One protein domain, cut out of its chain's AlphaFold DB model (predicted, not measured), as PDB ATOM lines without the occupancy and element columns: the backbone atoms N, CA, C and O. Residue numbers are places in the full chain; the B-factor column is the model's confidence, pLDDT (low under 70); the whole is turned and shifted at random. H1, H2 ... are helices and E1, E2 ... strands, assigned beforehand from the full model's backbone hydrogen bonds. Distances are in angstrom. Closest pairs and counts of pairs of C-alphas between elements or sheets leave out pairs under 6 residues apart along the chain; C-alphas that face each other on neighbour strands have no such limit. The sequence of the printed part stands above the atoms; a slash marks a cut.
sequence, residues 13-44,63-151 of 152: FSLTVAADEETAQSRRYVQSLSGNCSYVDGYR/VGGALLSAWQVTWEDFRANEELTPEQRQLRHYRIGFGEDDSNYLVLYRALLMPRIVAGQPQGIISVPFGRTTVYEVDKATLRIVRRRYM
ATOM      1  N   PHE A  13     -13.146  33.953  37.813       42.34
ATOM      2  CA  PHE A  13     -14.008  33.775  38.993       42.34
ATOM      3  C   PHE A  13     -14.712  35.055  39.471       42.34
ATOM      4  O   PHE A  13     -15.767  34.978  40.089       42.34
ATOM      5  N   SER A  14     -14.161  36.239  39.195       45.03
ATOM      6  CA  SER A  14     -14.734  37.501  39.687       45.03
ATOM      7  C   SER A  14     -15.934  37.978  38.864       45.03
ATOM      8  O   SER A  14     -16.818  38.634  39.403       45.03
ATOM      9  N   LEU A  15     -15.983  37.642  37.571       49.19
ATOM     10  CA  LEU A  15     -17.056  38.086  36.676       49.19
ATOM     11  C   LEU A  15     -18.357  37.308  36.904       49.19
ATOM     12  O   LEU A  15     -19.432  37.897  36.843       49.19
ATOM     13  N   THR A  16     -18.267  36.009  37.197       55.09
ATOM     14  CA  THR A  16     -19.444  35.166  37.450       55.09
ATOM     15  C   THR A  16     -20.102  35.512  38.781       55.09
ATOM     16  O   THR A  16     -21.307  35.728  38.825       55.09
ATOM     17  N   VAL A  17     -19.310  35.675  39.845       62.34
ATOM     18  CA  VAL A  17     -19.827  36.038  41.174       62.34
ATOM     19  C   VAL A  17     -20.482  37.421  41.161       62.34
ATOM     20  O   VAL A  17     -21.558  37.587  41.726       62.34
ATOM     21  N   ALA A  18     -19.884  38.399  40.471       61.09
ATOM     22  CA  ALA A  18     -20.463  39.737  40.356       61.09
ATOM     23  C   ALA A  18     -21.787  39.742  39.567       61.09
ATOM     24  O   ALA A  18     -22.721  40.446  39.949       61.09
ATOM     25  N   ALA A  19     -21.895  38.942  38.500       65.19
ATOM     26  CA  ALA A  19     -23.137  38.790  37.738       65.19
ATOM     27  C   ALA A  19     -24.241  38.091  38.556       65.19
ATOM     28  O   ALA A  19     -25.413  38.479  38.483       65.19
ATOM     29  N   ASP A  20     -23.871  37.103  39.374       79.06
ATOM     30  CA  ASP A  20     -24.791  36.398  40.269       79.06
ATOM     31  C   ASP A  20     -25.267  37.295  41.421       79.06
ATOM     32  O   ASP A  20     -26.457  37.304  41.754       79.06
ATOM     33  N   GLU A  21     -24.378  38.105  42.001       85.31
ATOM     34  CA  GLU A  21     -24.718  39.057  43.060       85.31
ATOM     35  C   GLU A  21     -25.612  40.195  42.543       85.31
ATOM     36  O   GLU A  21     -26.629  40.507  43.169       85.31
ATOM     37  N   GLU A  22     -25.307  40.749  41.364       87.69
ATOM     38  CA  GLU A  22     -26.140  41.757  40.693       87.69
ATOM     39  C   GLU A  22     -27.544  41.209  40.397       87.69
ATOM     40  O   GLU A  22     -28.558  41.859  40.679       87.69
ATOM     41  N   THR A  23     -27.623  39.978  39.889       89.50
ATOM     42  CA  THR A  23     -28.894  39.295  39.621       89.50
ATOM     43  C   THR A  23     -29.680  39.067  40.914       89.50
ATOM     44  O   THR A  23     -30.885  39.336  40.968       89.50
ATOM     45  N   ALA A  24     -29.014  38.619  41.981       90.31
ATOM     46  CA  ALA A  24     -29.643  38.386  43.276       90.31
ATOM     47  C   ALA A  24     -30.166  39.686  43.906       90.31
ATOM     48  O   ALA A  24     -31.289  39.709  44.418       90.31
ATOM     49  N   GLN A  25     -29.394  40.774  43.851       91.50
ATOM     50  CA  GLN A  25     -29.811  42.087  44.345       91.50
ATOM     51  C   GLN A  25     -31.031  42.607  43.577       91.50
ATOM     52  O   GLN A  25     -32.011  43.041  44.186       91.50
ATOM     53  N   SER A  26     -30.999  42.498  42.250       90.12
ATOM     54  CA  SER A  26     -32.088  42.932  41.371       90.12
ATOM     55  C   SER A  26     -33.372  42.136  41.626       90.12
ATOM     56  O   SER A  26     -34.458  42.710  41.725       90.12
ATOM     57  N   ARG A  27     -33.254  40.818  41.836       90.00
ATOM     58  CA  ARG A  27     -34.382  39.945  42.193       90.00
ATOM     59  C   ARG A  27     -35.000  40.324  43.541       90.00
ATOM     60  O   ARG A  27     -36.221  40.457  43.615       90.00
ATOM     61  N   ARG A  28     -34.182  40.554  44.577       90.12
ATOM     62  CA  ARG A  28     -34.664  41.007  45.897       90.12
ATOM     63  C   ARG A  28     -35.375  42.353  45.804       90.12
ATOM     64  O   ARG A  28     -36.438  42.513  46.397       90.12
ATOM     65  N   TYR A  29     -34.822  43.292  45.036       88.19
ATOM     66  CA  TYR A  29     -35.462  44.583  44.800       88.19
ATOM     67  C   TYR A  29     -36.856  44.398  44.193       88.19
ATOM     68  O   TYR A  29     -37.834  44.843  44.783       88.19
ATOM     69  N   VAL A  30     -36.970  43.657  43.086       87.06
ATOM     70  CA  VAL A  30     -38.258  43.364  42.435       87.06
ATOM     71  C   VAL A  30     -39.258  42.701  43.388       87.06
ATOM     72  O   VAL A  30     -40.444  43.035  43.387       87.06
ATOM     73  N   GLN A  31     -38.802  41.762  44.214       86.25
ATOM     74  CA  GLN A  31     -39.648  41.084  45.199       86.25
ATOM     75  C   GLN A  31     -40.129  42.022  46.311       86.25
ATOM     76  O   GLN A  31     -41.237  41.837  46.801       86.25
ATOM     77  N   SER A  32     -39.343  43.044  46.666       85.38
ATOM     78  CA  SER A  32     -39.729  44.056  47.659       85.38
ATOM     79  C   SER A  32     -40.779  45.056  47.156       85.38
ATOM     80  O   SER A  32     -41.425  45.722  47.963       85.38
ATOM     81  N   LEU A  33     -40.973  45.162  45.837       79.75
ATOM     82  CA  LEU A  33     -41.972  46.059  45.259       79.75
ATOM     83  C   LEU A  33     -43.391  45.550  45.534       79.75
ATOM     84  O   LEU A  33     -43.670  44.351  45.408       79.75
ATOM     85  N   SER A  34     -44.305  46.474  45.838       69.62
ATOM     86  CA  SER A  34     -45.722  46.159  46.028       69.62
ATOM     87  C   SER A  34     -46.350  45.590  44.744       69.62
ATOM     88  O   SER A  34     -45.801  45.691  43.642       69.62
ATOM     89  N   GLY A  35     -47.510  44.937  44.884       61.75
ATOM     90  CA  GLY A  35     -48.158  44.167  43.812       61.75
ATOM     91  C   GLY A  35     -48.411  44.928  42.503       61.75
ATOM     92  O   GLY A  35     -48.415  44.298  41.450       61.75
ATOM     93  N   ASN A  36     -48.532  46.258  42.552       61.47
ATOM     94  CA  ASN A  36     -48.924  47.096  41.413       61.47
ATOM     95  C   ASN A  36     -47.758  47.880  40.780       61.47
ATOM     96  O   ASN A  36     -47.982  48.762  39.959       61.47
ATOM     97  N   CYS A  37     -46.505  47.568  41.127       63.94
ATOM     98  CA  CYS A  37     -45.328  48.298  40.645       63.94
ATOM     99  C   CYS A  37     -44.815  47.872  39.258       63.94
ATOM    100  O   CYS A  37     -43.618  47.960  38.987       63.94
ATOM    101  N   SER A  38     -45.673  47.355  38.386       62.25
ATOM    102  CA  SER A  38     -45.314  46.946  37.026       62.25
ATOM    103  C   SER A  38     -46.168  47.730  36.035       62.25
ATOM    104  O   SER A  38     -47.287  47.323  35.729       62.25
ATOM    105  N   TYR A  39     -45.664  48.877  35.573       55.16
ATOM    106  CA  TYR A  39     -46.375  49.744  34.631       55.16
ATOM    107  C   TYR A  39     -45.720  49.688  33.251       55.16
ATOM    108  O   TYR A  39     -44.571  50.107  33.102       55.16
ATOM    109  N   VAL A  40     -46.490  49.190  32.274       52.41
ATOM    110  CA  VAL A  40     -46.303  49.164  30.803       52.41
ATOM    111  C   VAL A  40     -44.999  48.531  30.285       52.41
ATOM    112  O   VAL A  40     -45.076  47.650  29.432       52.41
ATOM    113  N   ASP A  41     -43.832  48.903  30.816       53.34
ATOM    114  CA  ASP A  41     -42.507  48.508  30.317       53.34
ATOM    115  C   ASP A  41     -41.459  48.207  31.410       53.34
ATOM    116  O   ASP A  41     -40.292  47.969  31.100       53.34
ATOM    117  N   GLY A  42     -41.833  48.181  32.696       61.66
ATOM    118  CA  GLY A  42     -40.886  47.797  33.744       61.66
ATOM    119  C   GLY A  42     -41.408  47.870  35.174       61.66
ATOM    120  O   GLY A  42     -42.571  48.170  35.435       61.66
ATOM    121  N   TYR A  43     -40.497  47.601  36.106       72.81
ATOM    122  CA  TYR A  43     -40.717  47.648  37.549       72.81
ATOM    123  C   TYR A  43     -40.698  49.097  38.062       72.81
ATOM    124  O   TYR A  43     -39.669  49.588  38.523       72.81
ATOM    125  N   ARG A  44     -41.820  49.812  37.931       65.81
ATOM    126  CA  ARG A  44     -42.003  51.195  38.398       65.81
ATOM    127  C   ARG A  44     -43.218  51.278  39.322       65.81
ATOM    128  O   ARG A  44     -44.322  50.944  38.916       65.81
ATOM    129  N   VAL A  63     -57.956  45.132  21.534       79.62
ATOM    130  CA  VAL A  63     -57.739  43.693  21.376       79.62
ATOM    131  C   VAL A  63     -59.065  43.057  20.973       79.62
ATOM    132  O   VAL A  63     -60.074  43.239  21.653       79.62
ATOM    133  N   GLY A  64     -59.075  42.318  19.862       84.94
ATOM    134  CA  GLY A  64     -60.276  41.625  19.392       84.94
ATOM    135  C   GLY A  64     -60.791  40.608  20.416       84.94
ATOM    136  O   GLY A  64     -60.006  39.925  21.070       84.94
ATOM    137  N   GLY A  65     -62.115  40.468  20.538       87.94
ATOM    138  CA  GLY A  65     -62.734  39.607  21.558       87.94
ATOM    139  C   GLY A  65     -62.247  38.153  21.535       87.94
ATOM    140  O   GLY A  65     -62.026  37.563  22.587       87.94
ATOM    141  N   ALA A  66     -61.981  37.593  20.354       87.31
ATOM    142  CA  ALA A  66     -61.466  36.228  20.237       87.31
ATOM    143  C   ALA A  66     -60.036  36.064  20.794       87.31
ATOM    144  O   ALA A  66     -59.722  35.037  21.397       87.31
ATOM    145  N   LEU A  67     -59.191  37.097  20.684       91.38
ATOM    146  CA  LEU A  67     -57.866  37.123  21.316       91.38
ATOM    147  C   LEU A  67     -57.973  37.193  22.843       91.38
ATOM    148  O   LEU A  67     -57.147  36.601  23.535       91.38
ATOM    149  N   LEU A  68     -59.004  37.855  23.380       91.50
ATOM    150  CA  LEU A  68     -59.284  37.840  24.819       91.50
ATOM    151  C   LEU A  68     -59.730  36.450  25.292       91.50
ATOM    152  O   LEU A  68     -59.301  36.006  26.356       91.50
ATOM    153  N   SER A  69     -60.523  35.727  24.497       94.19
ATOM    154  CA  SER A  69     -60.866  34.329  24.797       94.19
ATOM    155  C   SER A  69     -59.631  33.427  24.778       94.19
ATOM    156  O   SER A  69     -59.432  32.642  25.703       94.19
ATOM    157  N   ALA A  70     -58.754  33.580  23.780       96.19
ATOM    158  CA  ALA A  70     -57.473  32.876  23.754       96.19
ATOM    159  C   ALA A  70     -56.619  33.222  24.986       96.19
ATOM    160  O   ALA A  70     -56.056  32.329  25.620       96.19
ATOM    161  N   TRP A  71     -56.571  34.497  25.384       95.81
ATOM    162  CA  TRP A  71     -55.858  34.924  26.585       95.81
ATOM    163  C   TRP A  71     -56.359  34.216  27.838       95.81
ATOM    164  O   TRP A  71     -55.543  33.675  28.580       95.81
ATOM    165  N   GLN A  72     -57.676  34.165  28.046       95.25
ATOM    166  CA  GLN A  72     -58.276  33.520  29.211       95.25
ATOM    167  C   GLN A  72     -57.814  32.063  29.354       95.25
ATOM    168  O   GLN A  72     -57.360  31.670  30.428       95.25
ATOM    169  N   VAL A  73     -57.850  31.294  28.262       96.25
ATOM    170  CA  VAL A  73     -57.405  29.891  28.263       96.25
ATOM    171  C   VAL A  73     -55.920  29.791  28.617       96.25
ATOM    172  O   VAL A  73     -55.520  28.988  29.460       96.25
ATOM    173  N   THR A  74     -55.080  30.643  28.024       97.25
ATOM    174  CA  THR A  74     -53.637  30.639  28.324       97.25
ATOM    175  C   THR A  74     -53.322  31.100  29.743       97.25
ATOM    176  O   THR A  74     -52.337  30.653  30.316       97.25
ATOM    177  N   TRP A  75     -54.149  31.966  30.331       95.56
ATOM    178  CA  TRP A  75     -53.965  32.463  31.691       95.56
ATOM    179  C   TRP A  75     -54.221  31.374  32.735       95.56
ATOM    180  O   TRP A  75     -53.508  31.281  33.738       95.56
ATOM    181  N   GLU A  76     -55.223  30.530  32.506       95.00
ATOM    182  CA  GLU A  76     -55.488  29.366  33.352       95.00
ATOM    183  C   GLU A  76     -54.317  28.382  33.330       95.00
ATOM    184  O   GLU A  76     -53.806  28.032  34.396       95.00
ATOM    185  N   ASP A  77     -53.821  28.032  32.141       96.12
ATOM    186  CA  ASP A  77     -52.634  27.181  32.004       96.12
ATOM    187  C   ASP A  77     -51.388  27.819  32.634       96.12
ATOM    188  O   ASP A  77     -50.675  27.169  33.396       96.12
ATOM    189  N   PHE A  78     -51.139  29.104  32.377       95.19
ATOM    190  CA  PHE A  78     -49.970  29.816  32.888       95.19
ATOM    191  C   PHE A  78     -49.905  29.804  34.423       95.19
ATOM    192  O   PHE A  78     -48.846  29.551  35.001       95.19
ATOM    193  N   ARG A  79     -51.040  30.012  35.105       93.25
ATOM    194  CA  ARG A  79     -51.120  29.916  36.574       93.25
ATOM    195  C   ARG A  79     -50.875  28.497  37.094       93.25
ATOM    196  O   ARG A  79     -50.329  28.330  38.188       93.25
ATOM    197  N   ALA A  80     -51.273  27.487  36.328       93.94
ATOM    198  CA  ALA A  80     -51.090  26.081  36.668       93.94
ATOM    199  C   ALA A  80     -49.713  25.524  36.256       93.94
ATOM    200  O   ALA A  80     -49.366  24.419  36.660       93.94
ATOM    201  N   ASN A  81     -48.911  26.268  35.486       91.25
ATOM    202  CA  ASN A  81     -47.687  25.760  34.874       91.25
ATOM    203  C   ASN A  81     -46.586  25.425  35.898       91.25
ATOM    204  O   ASN A  81     -45.869  26.306  36.377       91.25
ATOM    205  N   GLU A  82     -46.407  24.133  36.173       89.06
ATOM    206  CA  GLU A  82     -45.418  23.600  37.118       89.06
ATOM    207  C   GLU A  82     -43.955  23.858  36.739       89.06
ATOM    208  O   GLU A  82     -43.097  23.850  37.618       89.06
ATOM    209  N   GLU A  83     -43.663  24.185  35.478       88.38
ATOM    210  CA  GLU A  83     -42.313  24.575  35.053       88.38
ATOM    211  C   GLU A  83     -41.897  25.974  35.538       88.38
ATOM    212  O   GLU A  83     -40.722  26.335  35.444       88.38
ATOM    213  N   LEU A  84     -42.846  26.783  36.015       89.50
ATOM    214  CA  LEU A  84     -42.595  28.115  36.558       89.50
ATOM    215  C   LEU A  84     -42.650  28.077  38.085       89.50
ATOM    216  O   LEU A  84     -43.561  27.475  38.669       89.50
ATOM    217  N   THR A  85     -41.728  28.789  38.737       90.88
ATOM    218  CA  THR A  85     -41.813  28.990  40.191       90.88
ATOM    219  C   THR A  85     -43.066  29.800  40.551       90.88
ATOM    220  O   THR A  85     -43.569  30.551  39.706       90.88
ATOM    221  N   PRO A  86     -43.578  29.713  41.792       90.75
ATOM    222  CA  PRO A  86     -44.722  30.518  42.224       90.75
ATOM    223  C   PRO A  86     -44.546  32.020  41.957       90.75
ATOM    224  O   PRO A  86     -45.484  32.697  41.541       90.75
ATOM    225  N   GLU A  87     -43.331  32.544  42.121       87.56
ATOM    226  CA  GLU A  87     -43.000  33.939  41.821       87.56
ATOM    227  C   GLU A  87     -43.077  34.210  40.322       87.56
ATOM    228  O   GLU A  87     -43.655  35.207  39.901       87.56
ATOM    229  N   GLN A  88     -42.550  33.307  39.494       89.12
ATOM    230  CA  GLN A  88     -42.603  33.443  38.040       89.12
ATOM    231  C   GLN A  88     -44.017  33.313  37.469       89.12
ATOM    232  O   GLN A  88     -44.223  33.734  36.337       89.12
ATOM    233  N   ARG A  89     -44.995  32.790  38.213       91.00
ATOM    234  CA  ARG A  89     -46.411  32.764  37.795       91.00
ATOM    235  C   ARG A  89     -47.165  34.057  38.102       91.00
ATOM    236  O   ARG A  89     -48.354  34.170  37.808       91.00
ATOM    237  N   GLN A  90     -46.506  35.059  38.678       87.56
ATOM    238  CA  GLN A  90     -47.130  36.355  38.911       87.56
ATOM    239  C   GLN A  90     -47.149  37.174  37.615       87.56
ATOM    240  O   GLN A  90     -46.103  37.531  37.072       87.56
ATOM    241  N   LEU A  91     -48.352  37.526  37.148       86.62
ATOM    242  CA  LEU A  91     -48.561  38.254  35.888       86.62
ATOM    243  C   LEU A  91     -47.831  39.608  35.839       86.62
ATOM    244  O   LEU A  91     -47.413  40.039  34.771       86.62
ATOM    245  N   ARG A  92     -47.588  40.231  37.001       85.25
ATOM    246  CA  ARG A  92     -46.825  41.484  37.156       85.25
ATOM    247  C   ARG A  92     -45.408  41.444  36.556       85.25
ATOM    248  O   ARG A  92     -44.764  42.473  36.398       85.25
ATOM    249  N   HIS A  93     -44.883  40.254  36.270       88.25
ATOM    250  CA  HIS A  93     -43.560  40.056  35.674       88.25
ATOM    251  C   HIS A  93     -43.583  39.942  34.150       88.25
ATOM    252  O   HIS A  93     -42.546  39.638  33.557       88.25
ATOM    253  N   TYR A  94     -44.735  40.177  33.517       88.62
ATOM    254  CA  TYR A  94     -44.926  39.954  32.091       88.62
ATOM    255  C   TYR A  94     -45.643  41.117  31.417       88.62
ATOM    256  O   TYR A  94     -46.586  41.692  31.955       88.62
ATOM    257  N   ARG A  95     -45.234  41.402  30.181       86.94
ATOM    258  CA  ARG A  95     -46.030  42.154  29.214       86.94
ATOM    259  C   ARG A  95     -46.776  41.167  28.326       86.94
ATOM    260  O   ARG A  95     -46.154  40.271  27.753       86.94
ATOM    261  N   ILE A  96     -48.090  41.346  28.207       89.50
ATOM    262  CA  ILE A  96     -48.928  40.484  27.374       89.50
ATOM    263  C   ILE A  96     -49.016  41.058  25.963       89.50
ATOM    264  O   ILE A  96     -49.335  42.231  25.776       89.50
ATOM    265  N   GLY A  97     -48.666  40.234  24.980       90.00
ATOM    266  CA  GLY A  97     -48.776  40.537  23.560       90.00
ATOM    267  C   GLY A  97     -49.790  39.622  22.889       90.00
ATOM    268  O   GLY A  97     -49.916  38.455  23.257       90.00
ATOM    269  N   PHE A  98     -50.474  40.154  21.882       93.12
ATOM    270  CA  PHE A  98     -51.466  39.435  21.092       93.12
ATOM    271  C   PHE A  98     -51.070  39.462  19.621       93.12
ATOM    272  O   PHE A  98     -50.563  40.471  19.128       93.12
ATOM    273  N   GLY A  99     -51.314  38.361  18.931       93.38
ATOM    274  CA  GLY A  99     -51.148  38.241  17.493       93.38
ATOM    275  C   GLY A  99     -51.922  37.041  16.977       93.38
ATOM    276  O   GLY A  99     -52.554  36.319  17.745       93.38
ATOM    277  N   GLU A 100     -51.864  36.812  15.679       95.19
ATOM    278  CA  GLU A 100     -52.494  35.658  15.056       95.19
ATOM    279  C   GLU A 100     -51.763  35.272  13.774       95.19
ATOM    280  O   GLU A 100     -51.121  36.108  13.137       95.19
ATOM    281  N   ASP A 101     -51.868  33.998  13.424       94.12
ATOM    282  CA  ASP A 101     -51.585  33.481  12.088       94.12
ATOM    283  C   ASP A 101     -52.879  32.912  11.476       94.12
ATOM    284  O   ASP A 101     -53.973  33.132  12.008       94.12
ATOM    285  N   ASP A 102     -52.784  32.205  10.351       95.25
ATOM    286  CA  ASP A 102     -53.953  31.668   9.644       95.25
ATOM    287  C   ASP A 102     -54.785  30.694  10.500       95.25
ATOM    288  O   ASP A 102     -56.009  30.649  10.368       95.25
ATOM    289  N   SER A 103     -54.149  29.960  11.418       96.12
ATOM    290  CA  SER A 103     -54.774  28.855  12.160       96.12
ATOM    291  C   SER A 103     -54.856  29.092  13.668       96.12
ATOM    292  O   SER A 103     -55.683  28.473  14.340       96.12
ATOM    293  N   ASN A 104     -54.035  29.985  14.221       97.56
ATOM    294  CA  ASN A 104     -53.875  30.153  15.662       97.56
ATOM    295  C   ASN A 104     -53.952  31.612  16.104       97.56
ATOM    296  O   ASN A 104     -53.460  32.529  15.444       97.56
ATOM    297  N   TYR A 105     -54.494  31.808  17.300       97.75
ATOM    298  CA  TYR A 105     -54.204  32.974  18.117       97.75
ATOM    299  C   TYR A 105     -52.868  32.778  18.836       97.75
ATOM    300  O   TYR A 105     -52.569  31.699  19.352       97.75
ATOM    301  N   LEU A 106     -52.077  33.843  18.899       97.00
ATOM    302  CA  LEU A 106     -50.789  33.892  19.576       97.00
ATOM    303  C   LEU A 106     -50.913  34.785  20.810       97.00
ATOM    304  O   LEU A 106     -51.233  35.971  20.699       97.00
ATOM    305  N   VAL A 107     -50.617  34.230  21.985       96.88
ATOM    306  CA  VAL A 107     -50.563  34.988  23.242       96.88
ATOM    307  C   VAL A 107     -49.144  34.929  23.793       96.88
ATOM    308  O   VAL A 107     -48.645  33.871  24.178       96.88
ATOM    309  N   LEU A 108     -48.472  36.075  23.818       95.38
ATOM    310  CA  LEU A 108     -47.103  36.220  24.297       95.38
ATOM    311  C   LEU A 108     -47.104  36.722  25.741       95.38
ATOM    312  O   LEU A 108     -47.535  37.836  26.010       95.38
ATOM    313  N   TYR A 109     -46.515  35.946  26.642       94.06
ATOM    314  CA  TYR A 109     -46.127  36.359  27.985       94.06
ATOM    315  C   TYR A 109     -44.652  36.751  27.935       94.06
ATOM    316  O   TYR A 109     -43.768  35.909  28.100       94.06
ATOM    317  N   ARG A 110     -44.356  38.025  27.664       91.94
ATOM    318  CA  ARG A 110     -42.978  38.523  27.574       91.94
ATOM    319  C   ARG A 110     -42.460  38.884  28.957       91.94
ATOM    320  O   ARG A 110     -42.933  39.855  29.538       91.94
ATOM    321  N   ALA A 111     -41.489  38.133  29.467       91.06
ATOM    322  CA  ALA A 111     -40.920  38.397  30.782       91.06
ATOM    323  C   ALA A 111     -40.192  39.750  30.809       91.06
ATOM    324  O   ALA A 111     -39.460  40.097  29.879       91.06
ATOM    325  N   LEU A 112     -40.396  40.507  31.886       88.06
ATOM    326  CA  LEU A 112     -39.733  41.787  32.102       88.06
ATOM    327  C   LEU A 112     -38.276  41.572  32.522       88.06
ATOM    328  O   LEU A 112     -37.965  40.697  33.339       88.06
ATOM    329  N   LEU A 113     -37.392  42.405  31.972       88.38
ATOM    330  CA  LEU A 113     -36.000  42.500  32.399       88.38
ATOM    331  C   LEU A 113     -35.920  43.130  33.789       88.38
ATOM    332  O   LEU A 113     -36.704  44.021  34.129       88.38
ATOM    333  N   MET A 114     -34.980  42.656  34.602       89.06
ATOM    334  CA  MET A 114     -34.787  43.195  35.944       89.06
ATOM    335  C   MET A 114     -34.035  44.538  35.894       89.06
ATOM    336  O   MET A 114     -33.182  44.738  35.024       89.06
ATOM    337  N   PRO A 115     -34.333  45.478  36.809       88.00
ATOM    338  CA  PRO A 115     -33.574  46.715  36.918       88.00
ATOM    339  C   PRO A 115     -32.186  46.425  37.486       88.00
ATOM    340  O   PRO A 115     -32.059  45.627  38.410       88.00
ATOM    341  N   ARG A 116     -31.156  47.114  36.996       89.31
ATOM    342  CA  ARG A 116     -29.851  47.138  37.671       89.31
ATOM    343  C   ARG A 116     -29.967  48.014  38.918       89.31
ATOM    344  O   ARG A 116     -30.486  49.123  38.826       89.31
ATOM    345  N   ILE A 117     -29.477  47.552  40.066       89.12
ATOM    346  CA  ILE A 117     -29.569  48.294  41.331       89.12
ATOM    347  C   ILE A 117     -28.214  48.887  41.705       89.12
ATOM    348  O   ILE A 117     -27.233  48.169  41.853       89.12
ATOM    349  N   VAL A 118     -28.170  50.204  41.907       86.62
ATOM    350  CA  VAL A 118     -26.971  50.939  42.331       86.62
ATOM    351  C   VAL A 118     -27.348  51.829  43.508       86.62
ATOM    352  O   VAL A 118     -28.295  52.608  43.421       86.62
ATOM    353  N   ALA A 119     -26.634  51.687  44.631       87.69
ATOM    354  CA  ALA A 119     -26.926  52.401  45.881       87.69
ATOM    355  C   ALA A 119     -28.408  52.293  46.323       87.69
ATOM    356  O   ALA A 119     -29.008  53.253  46.799       87.69
ATOM    357  N   GLY A 120     -29.014  51.114  46.131       82.75
ATOM    358  CA  GLY A 120     -30.406  50.835  46.510       82.75
ATOM    359  C   GLY A 120     -31.469  51.400  45.562       82.75
ATOM    360  O   GLY A 120     -32.656  51.242  45.837       82.75
ATOM    361  N   GLN A 121     -31.072  52.027  44.452       83.62
ATOM    362  CA  GLN A 121     -31.980  52.627  43.473       83.62
ATOM    363  C   GLN A 121     -31.845  51.955  42.096       83.62
ATOM    364  O   GLN A 121     -30.744  51.532  41.731       83.62
ATOM    365  N   PRO A 122     -32.935  51.854  41.311       85.00
ATOM    366  CA  PRO A 122     -32.880  51.307  39.960       85.00
ATOM    367  C   PRO A 122     -32.154  52.269  39.007       85.00
ATOM    368  O   PRO A 122     -32.551  53.421  38.844       85.00
ATOM    369  N   GLN A 123     -31.099  51.784  38.352       86.56
ATOM    370  CA  GLN A 123     -30.305  52.505  37.358       86.56
ATOM    371  C   GLN A 123     -30.086  51.626  36.120       86.56
ATOM    372  O   GLN A 123     -29.103  50.893  36.014       86.56
ATOM    373  N   GLY A 124     -31.015  51.705  35.165       84.44
ATOM    374  CA  GLY A 124     -30.996  50.890  33.949       84.44
ATOM    375  C   GLY A 124     -31.545  49.475  34.157       84.44
ATOM    376  O   GLY A 124     -32.305  49.217  35.090       84.44
ATOM    377  N   ILE A 125     -31.172  48.561  33.262       87.62
ATOM    378  CA  ILE A 125     -31.642  47.168  33.220       87.62
ATOM    379  C   ILE A 125     -30.459  46.203  33.139       87.62
ATOM    380  O   ILE A 125     -29.404  46.555  32.613       87.62
ATOM    381  N   ILE A 126     -30.666  44.977  33.607       88.06
ATOM    382  CA  ILE A 126     -29.795  43.838  33.310       88.06
ATOM    383  C   ILE A 126     -30.476  42.939  32.277       88.06
ATOM    384  O   ILE A 126     -31.701  42.816  32.259       88.06
ATOM    385  N   SER A 127     -29.697  42.272  31.423       86.00
ATOM    386  CA  SER A 127     -30.206  41.392  30.351       86.00
ATOM    387  C   SER A 127     -30.772  40.057  30.862       86.00
ATOM    388  O   SER A 127     -30.838  39.084  30.117       86.00
ATOM    389  N   VAL A 128     -31.168  40.001  32.135       87.94
ATOM    390  CA  VAL A 128     -31.729  38.822  32.795       87.94
ATOM    391  C   VAL A 128     -33.195  39.108  33.138       87.94
ATOM    392  O   VAL A 128     -33.473  40.034  33.910       87.94
ATOM    393  N   PRO A 129     -34.153  38.348  32.579       89.25
ATOM    394  CA  PRO A 129     -35.556  38.481  32.938       89.25
ATOM    395  C   PRO A 129     -35.853  37.862  34.306       89.25
ATOM    396  O   PRO A 129     -35.183  36.932  34.758       89.25
ATOM    397  N   PHE A 130     -36.901  38.355  34.966       88.75
ATOM    398  CA  PHE A 130     -37.401  37.723  36.189       88.75
ATOM    399  C   PHE A 130     -38.214  36.455  35.874       88.75
ATOM    400  O   PHE A 130     -38.020  35.396  36.477       88.75
ATOM    401  N   GLY A 131     -39.147  36.587  34.929       89.19
ATOM    402  CA  GLY A 131     -39.999  35.506  34.437       89.19
ATOM    403  C   GLY A 131     -39.355  34.697  33.312       89.19
ATOM    404  O   GLY A 131     -38.186  34.883  32.974       89.19
ATOM    405  N   ARG A 132     -40.151  33.828  32.683       91.50
ATOM    406  CA  ARG A 132     -39.744  33.056  31.502       91.50
ATOM    407  C   ARG A 132     -40.629  33.417  30.316       91.50
ATOM    408  O   ARG A 132     -41.826  33.135  30.325       91.50
ATOM    409  N   THR A 133     -40.048  34.053  29.301       93.94
ATOM    410  CA  THR A 133     -40.809  34.472  28.119       93.94
ATOM    411  C   THR A 133     -41.427  33.261  27.427       93.94
ATOM    412  O   THR A 133     -40.714  32.327  27.056       93.94
ATOM    413  N   THR A 134     -42.746  33.291  27.254       95.19
ATOM    414  CA  THR A 134     -43.526  32.154  26.754       95.19
ATOM    415  C   THR A 134     -44.521  32.613  25.698       95.19
ATOM    416  O   THR A 134     -45.262  33.566  25.914       95.19
ATOM    417  N   VAL A 135     -44.555  31.926  24.559       96.38
ATOM    418  CA  VAL A 135     -45.577  32.091  23.519       96.38
ATOM    419  C   VAL A 135     -46.528  30.906  23.593       96.38
ATOM    420  O   VAL A 135     -46.094  29.752  23.532       96.38
ATOM    421  N   TYR A 136     -47.813  31.202  23.702       97.44
ATOM    422  CA  TYR A 136     -48.897  30.244  23.583       97.44
ATOM    423  C   TYR A 136     -49.503  30.316  22.194       97.44
ATOM    424  O   TYR A 136     -49.704  31.406  21.659       97.44
ATOM    425  N   GLU A 137     -49.838  29.154  21.652       97.88
ATOM    426  CA  GLU A 137     -50.592  29.039  20.410       97.88
ATOM    427  C   GLU A 137     -51.907  28.353  20.703       97.88
ATOM    428  O   GLU A 137     -51.927  27.256  21.269       97.88
ATOM    429  N   VAL A 138     -52.989  29.035  20.358       98.25
ATOM    430  CA  VAL A 138     -54.355  28.615  20.632       98.25
ATOM    431  C   VAL A 138     -55.065  28.441  19.303       98.25
ATOM    432  O   VAL A 138     -55.182  29.397  18.541       98.25
ATOM    433  N   ASP A 139     -55.545  27.234  19.036       98.00
ATOM    434  CA  ASP A 139     -56.259  26.917  17.802       98.00
ATOM    435  C   ASP A 139     -57.529  27.776  17.680       98.00
ATOM    436  O   ASP A 139     -58.328  27.859  18.619       98.00
ATOM    437  N   LYS A 140     -57.723  28.429  16.527       97.06
ATOM    438  CA  LYS A 140     -58.828  29.382  16.326       97.06
ATOM    439  C   LYS A 140     -60.208  28.726  16.351       97.06
ATOM    440  O   LYS A 140     -61.174  29.384  16.731       97.06
ATOM    441  N   ALA A 141     -60.312  27.460  15.946       95.81
ATOM    442  CA  ALA A 141     -61.588  26.756  15.846       95.81
ATOM    443  C   ALA A 141     -62.051  26.186  17.194       95.81
ATOM    444  O   ALA A 141     -63.240  26.191  17.504       95.81
ATOM    445  N   THR A 142     -61.114  25.684  17.997       97.00
ATOM    446  CA  THR A 142     -61.393  24.938  19.230       97.00
ATOM    447  C   THR A 142     -61.067  25.710  20.503       97.00
ATOM    448  O   THR A 142     -61.471  25.276  21.582       97.00
ATOM    449  N   LEU A 143     -60.333  26.825  20.398       95.62
ATOM    450  CA  LEU A 143     -59.800  27.599  21.524       95.62
ATOM    451  C   LEU A 143     -58.976  26.759  22.512       95.62
ATOM    452  O   LEU A 143     -58.915  27.053  23.705       95.62
ATOM    453  N   ARG A 144     -58.316  25.705  22.023       97.44
ATOM    454  CA  ARG A 144     -57.418  24.869  22.825       97.44
ATOM    455  C   ARG A 144     -55.970  25.276  22.613       97.44
ATOM    456  O   ARG A 144     -55.571  25.619  21.503       97.44
ATOM    457  N   ILE A 145     -55.171  25.186  23.676       97.62
ATOM    458  CA  ILE A 145     -53.722  25.382  23.587       97.62
ATOM    459  C   ILE A 145     -53.134  24.224  22.778       97.62
ATOM    460  O   ILE A 145     -53.210  23.069  23.191       97.62
ATOM    461  N   VAL A 146     -52.533  24.547  21.635       97.50
ATOM    462  CA  VAL A 146     -51.848  23.590  20.757       97.50
ATOM    463  C   VAL A 146     -50.425  23.362  21.245       97.50
ATOM    464  O   VAL A 146     -49.957  22.229  21.328       97.50
ATOM    465  N   ARG A 147     -49.715  24.449  21.573       95.50
ATOM    466  CA  ARG A 147     -48.345  24.381  22.088       95.50
ATOM    467  C   ARG A 147     -47.968  25.590  22.933       95.50
ATOM    468  O   ARG A 147     -48.508  26.684  22.774       95.50
ATOM    469  N   ARG A 148     -46.961  25.373  23.781       94.88
ATOM    470  CA  ARG A 148     -46.228  26.402  24.527       94.88
ATOM    471  C   ARG A 148     -44.785  26.422  24.041       94.88
ATOM    472  O   ARG A 148     -44.167  25.367  23.906       94.88
ATOM    473  N   ARG A 149     -44.242  27.607  23.774       93.38
ATOM    474  CA  ARG A 149     -42.844  27.794  23.367       93.38
ATOM    475  C   ARG A 149     -42.155  28.762  24.312       93.38
ATOM    476  O   ARG A 149     -42.568  29.912  24.424       93.38
ATOM    477  N   TYR A 150     -41.082  28.310  24.949       90.38
ATOM    478  CA  TYR A 150     -40.233  29.172  25.763       90.38
ATOM    479  C   TYR A 150     -39.165  29.823  24.893       90.38
ATOM    480  O   TYR A 150     -38.480  29.139  24.129       90.38
ATOM    481  N   MET A 151     -39.020  31.138  25.010       82.62
ATOM    482  CA  MET A 151     -37.940  31.862  24.346       82.62
ATOM    483  C   MET A 151     -36.676  31.798  25.204       82.62
ATOM    484  O   MET A 151     -36.761  31.758  26.435       82.62
TER     485      MET A 151
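This is residues 13 to 44 and 63 to 151 of the 152 residues of an uncharacterized protein of Gammaproteobacteria bacterium (UniProt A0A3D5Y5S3). Two lobes lie end to end: a twisted four-stranded sheet with helix H2 over one face, and a hairpin of E3 and E4 with helix H1 packed on it; E2 runs on into E3 from lobe to lobe. Residues 13 to 18 of H1 stick out. The printed part has 121 residues, with two named helices and six named strands in the order H1 H2 E1 E2 E3 E4 E5 E6, class mixed; the larger sheet, order E1 E2 E5 E6, is antiparallel. It is only just loose, close to compact, with a radius of gyration of the C-alphas of 16.4 A, and spans 52 by 30 by 23 A.

Start at H1, residues 13 to 32; its closest C-alpha to E3, residues 113 to 118, is Ser 26, 5.9 A from that of Ile 117. E3 and E4, residues 121 to 129, form an antiparallel hairpin, with N 116 and O 124 within hydrogen-bond range at 3.1 A; E4 bends by 78 degrees at residue 124. Next look at H2, residues 65 to 80, on the sheet of E1, residues 94 to 100, E2, residues 104 to 111, E5, residues 134 to 139, and E6, residues 145 to 150: two layers, a helix on one face of a sheet. Its height over the sheet is 8.6 A, and it runs slantwise to the strands, at 44 degrees to E1 on the local plane; the closest C-alphas of H2 and E2 are those of Trp 71 and Val 107, 6.3 A apart. Check N 97 and O 108 at 2.8 A for the hairpin E1 and E2, N 107 and O 136 at 3.0 A for E2 and E5, and N 135 and O 149 at 2.8 A for the hairpin E5 and E6, each within hydrogen-bond range. In H2 every O i to N i+4 pair is within hydrogen-bond range, in H1 15 of 16. H1 and H2 are apart.

Find C-alpha 13 at (-14.008, 33.775, 38.993); from there H1 runs 29.0 A to C-alpha 32. H2 begins at (-62.734, 39.607, 21.558) and measures 23.4 A, E2 21.6 A. E6 ends at C-alpha 150, (-40.233, 29.172, 25.763).

The C-alphas of Ser 14 and Ala 141, the two farthest apart, are 53.7 A from each other. Residues 45 to 62 are not printed, and C-alphas 44 and 63 are 24.4 A apart across this cut. The link from H2 to E1 is long, 13 residues. The pLDDT is under 70 at residues 13 to 19, 34 to 42 and 44.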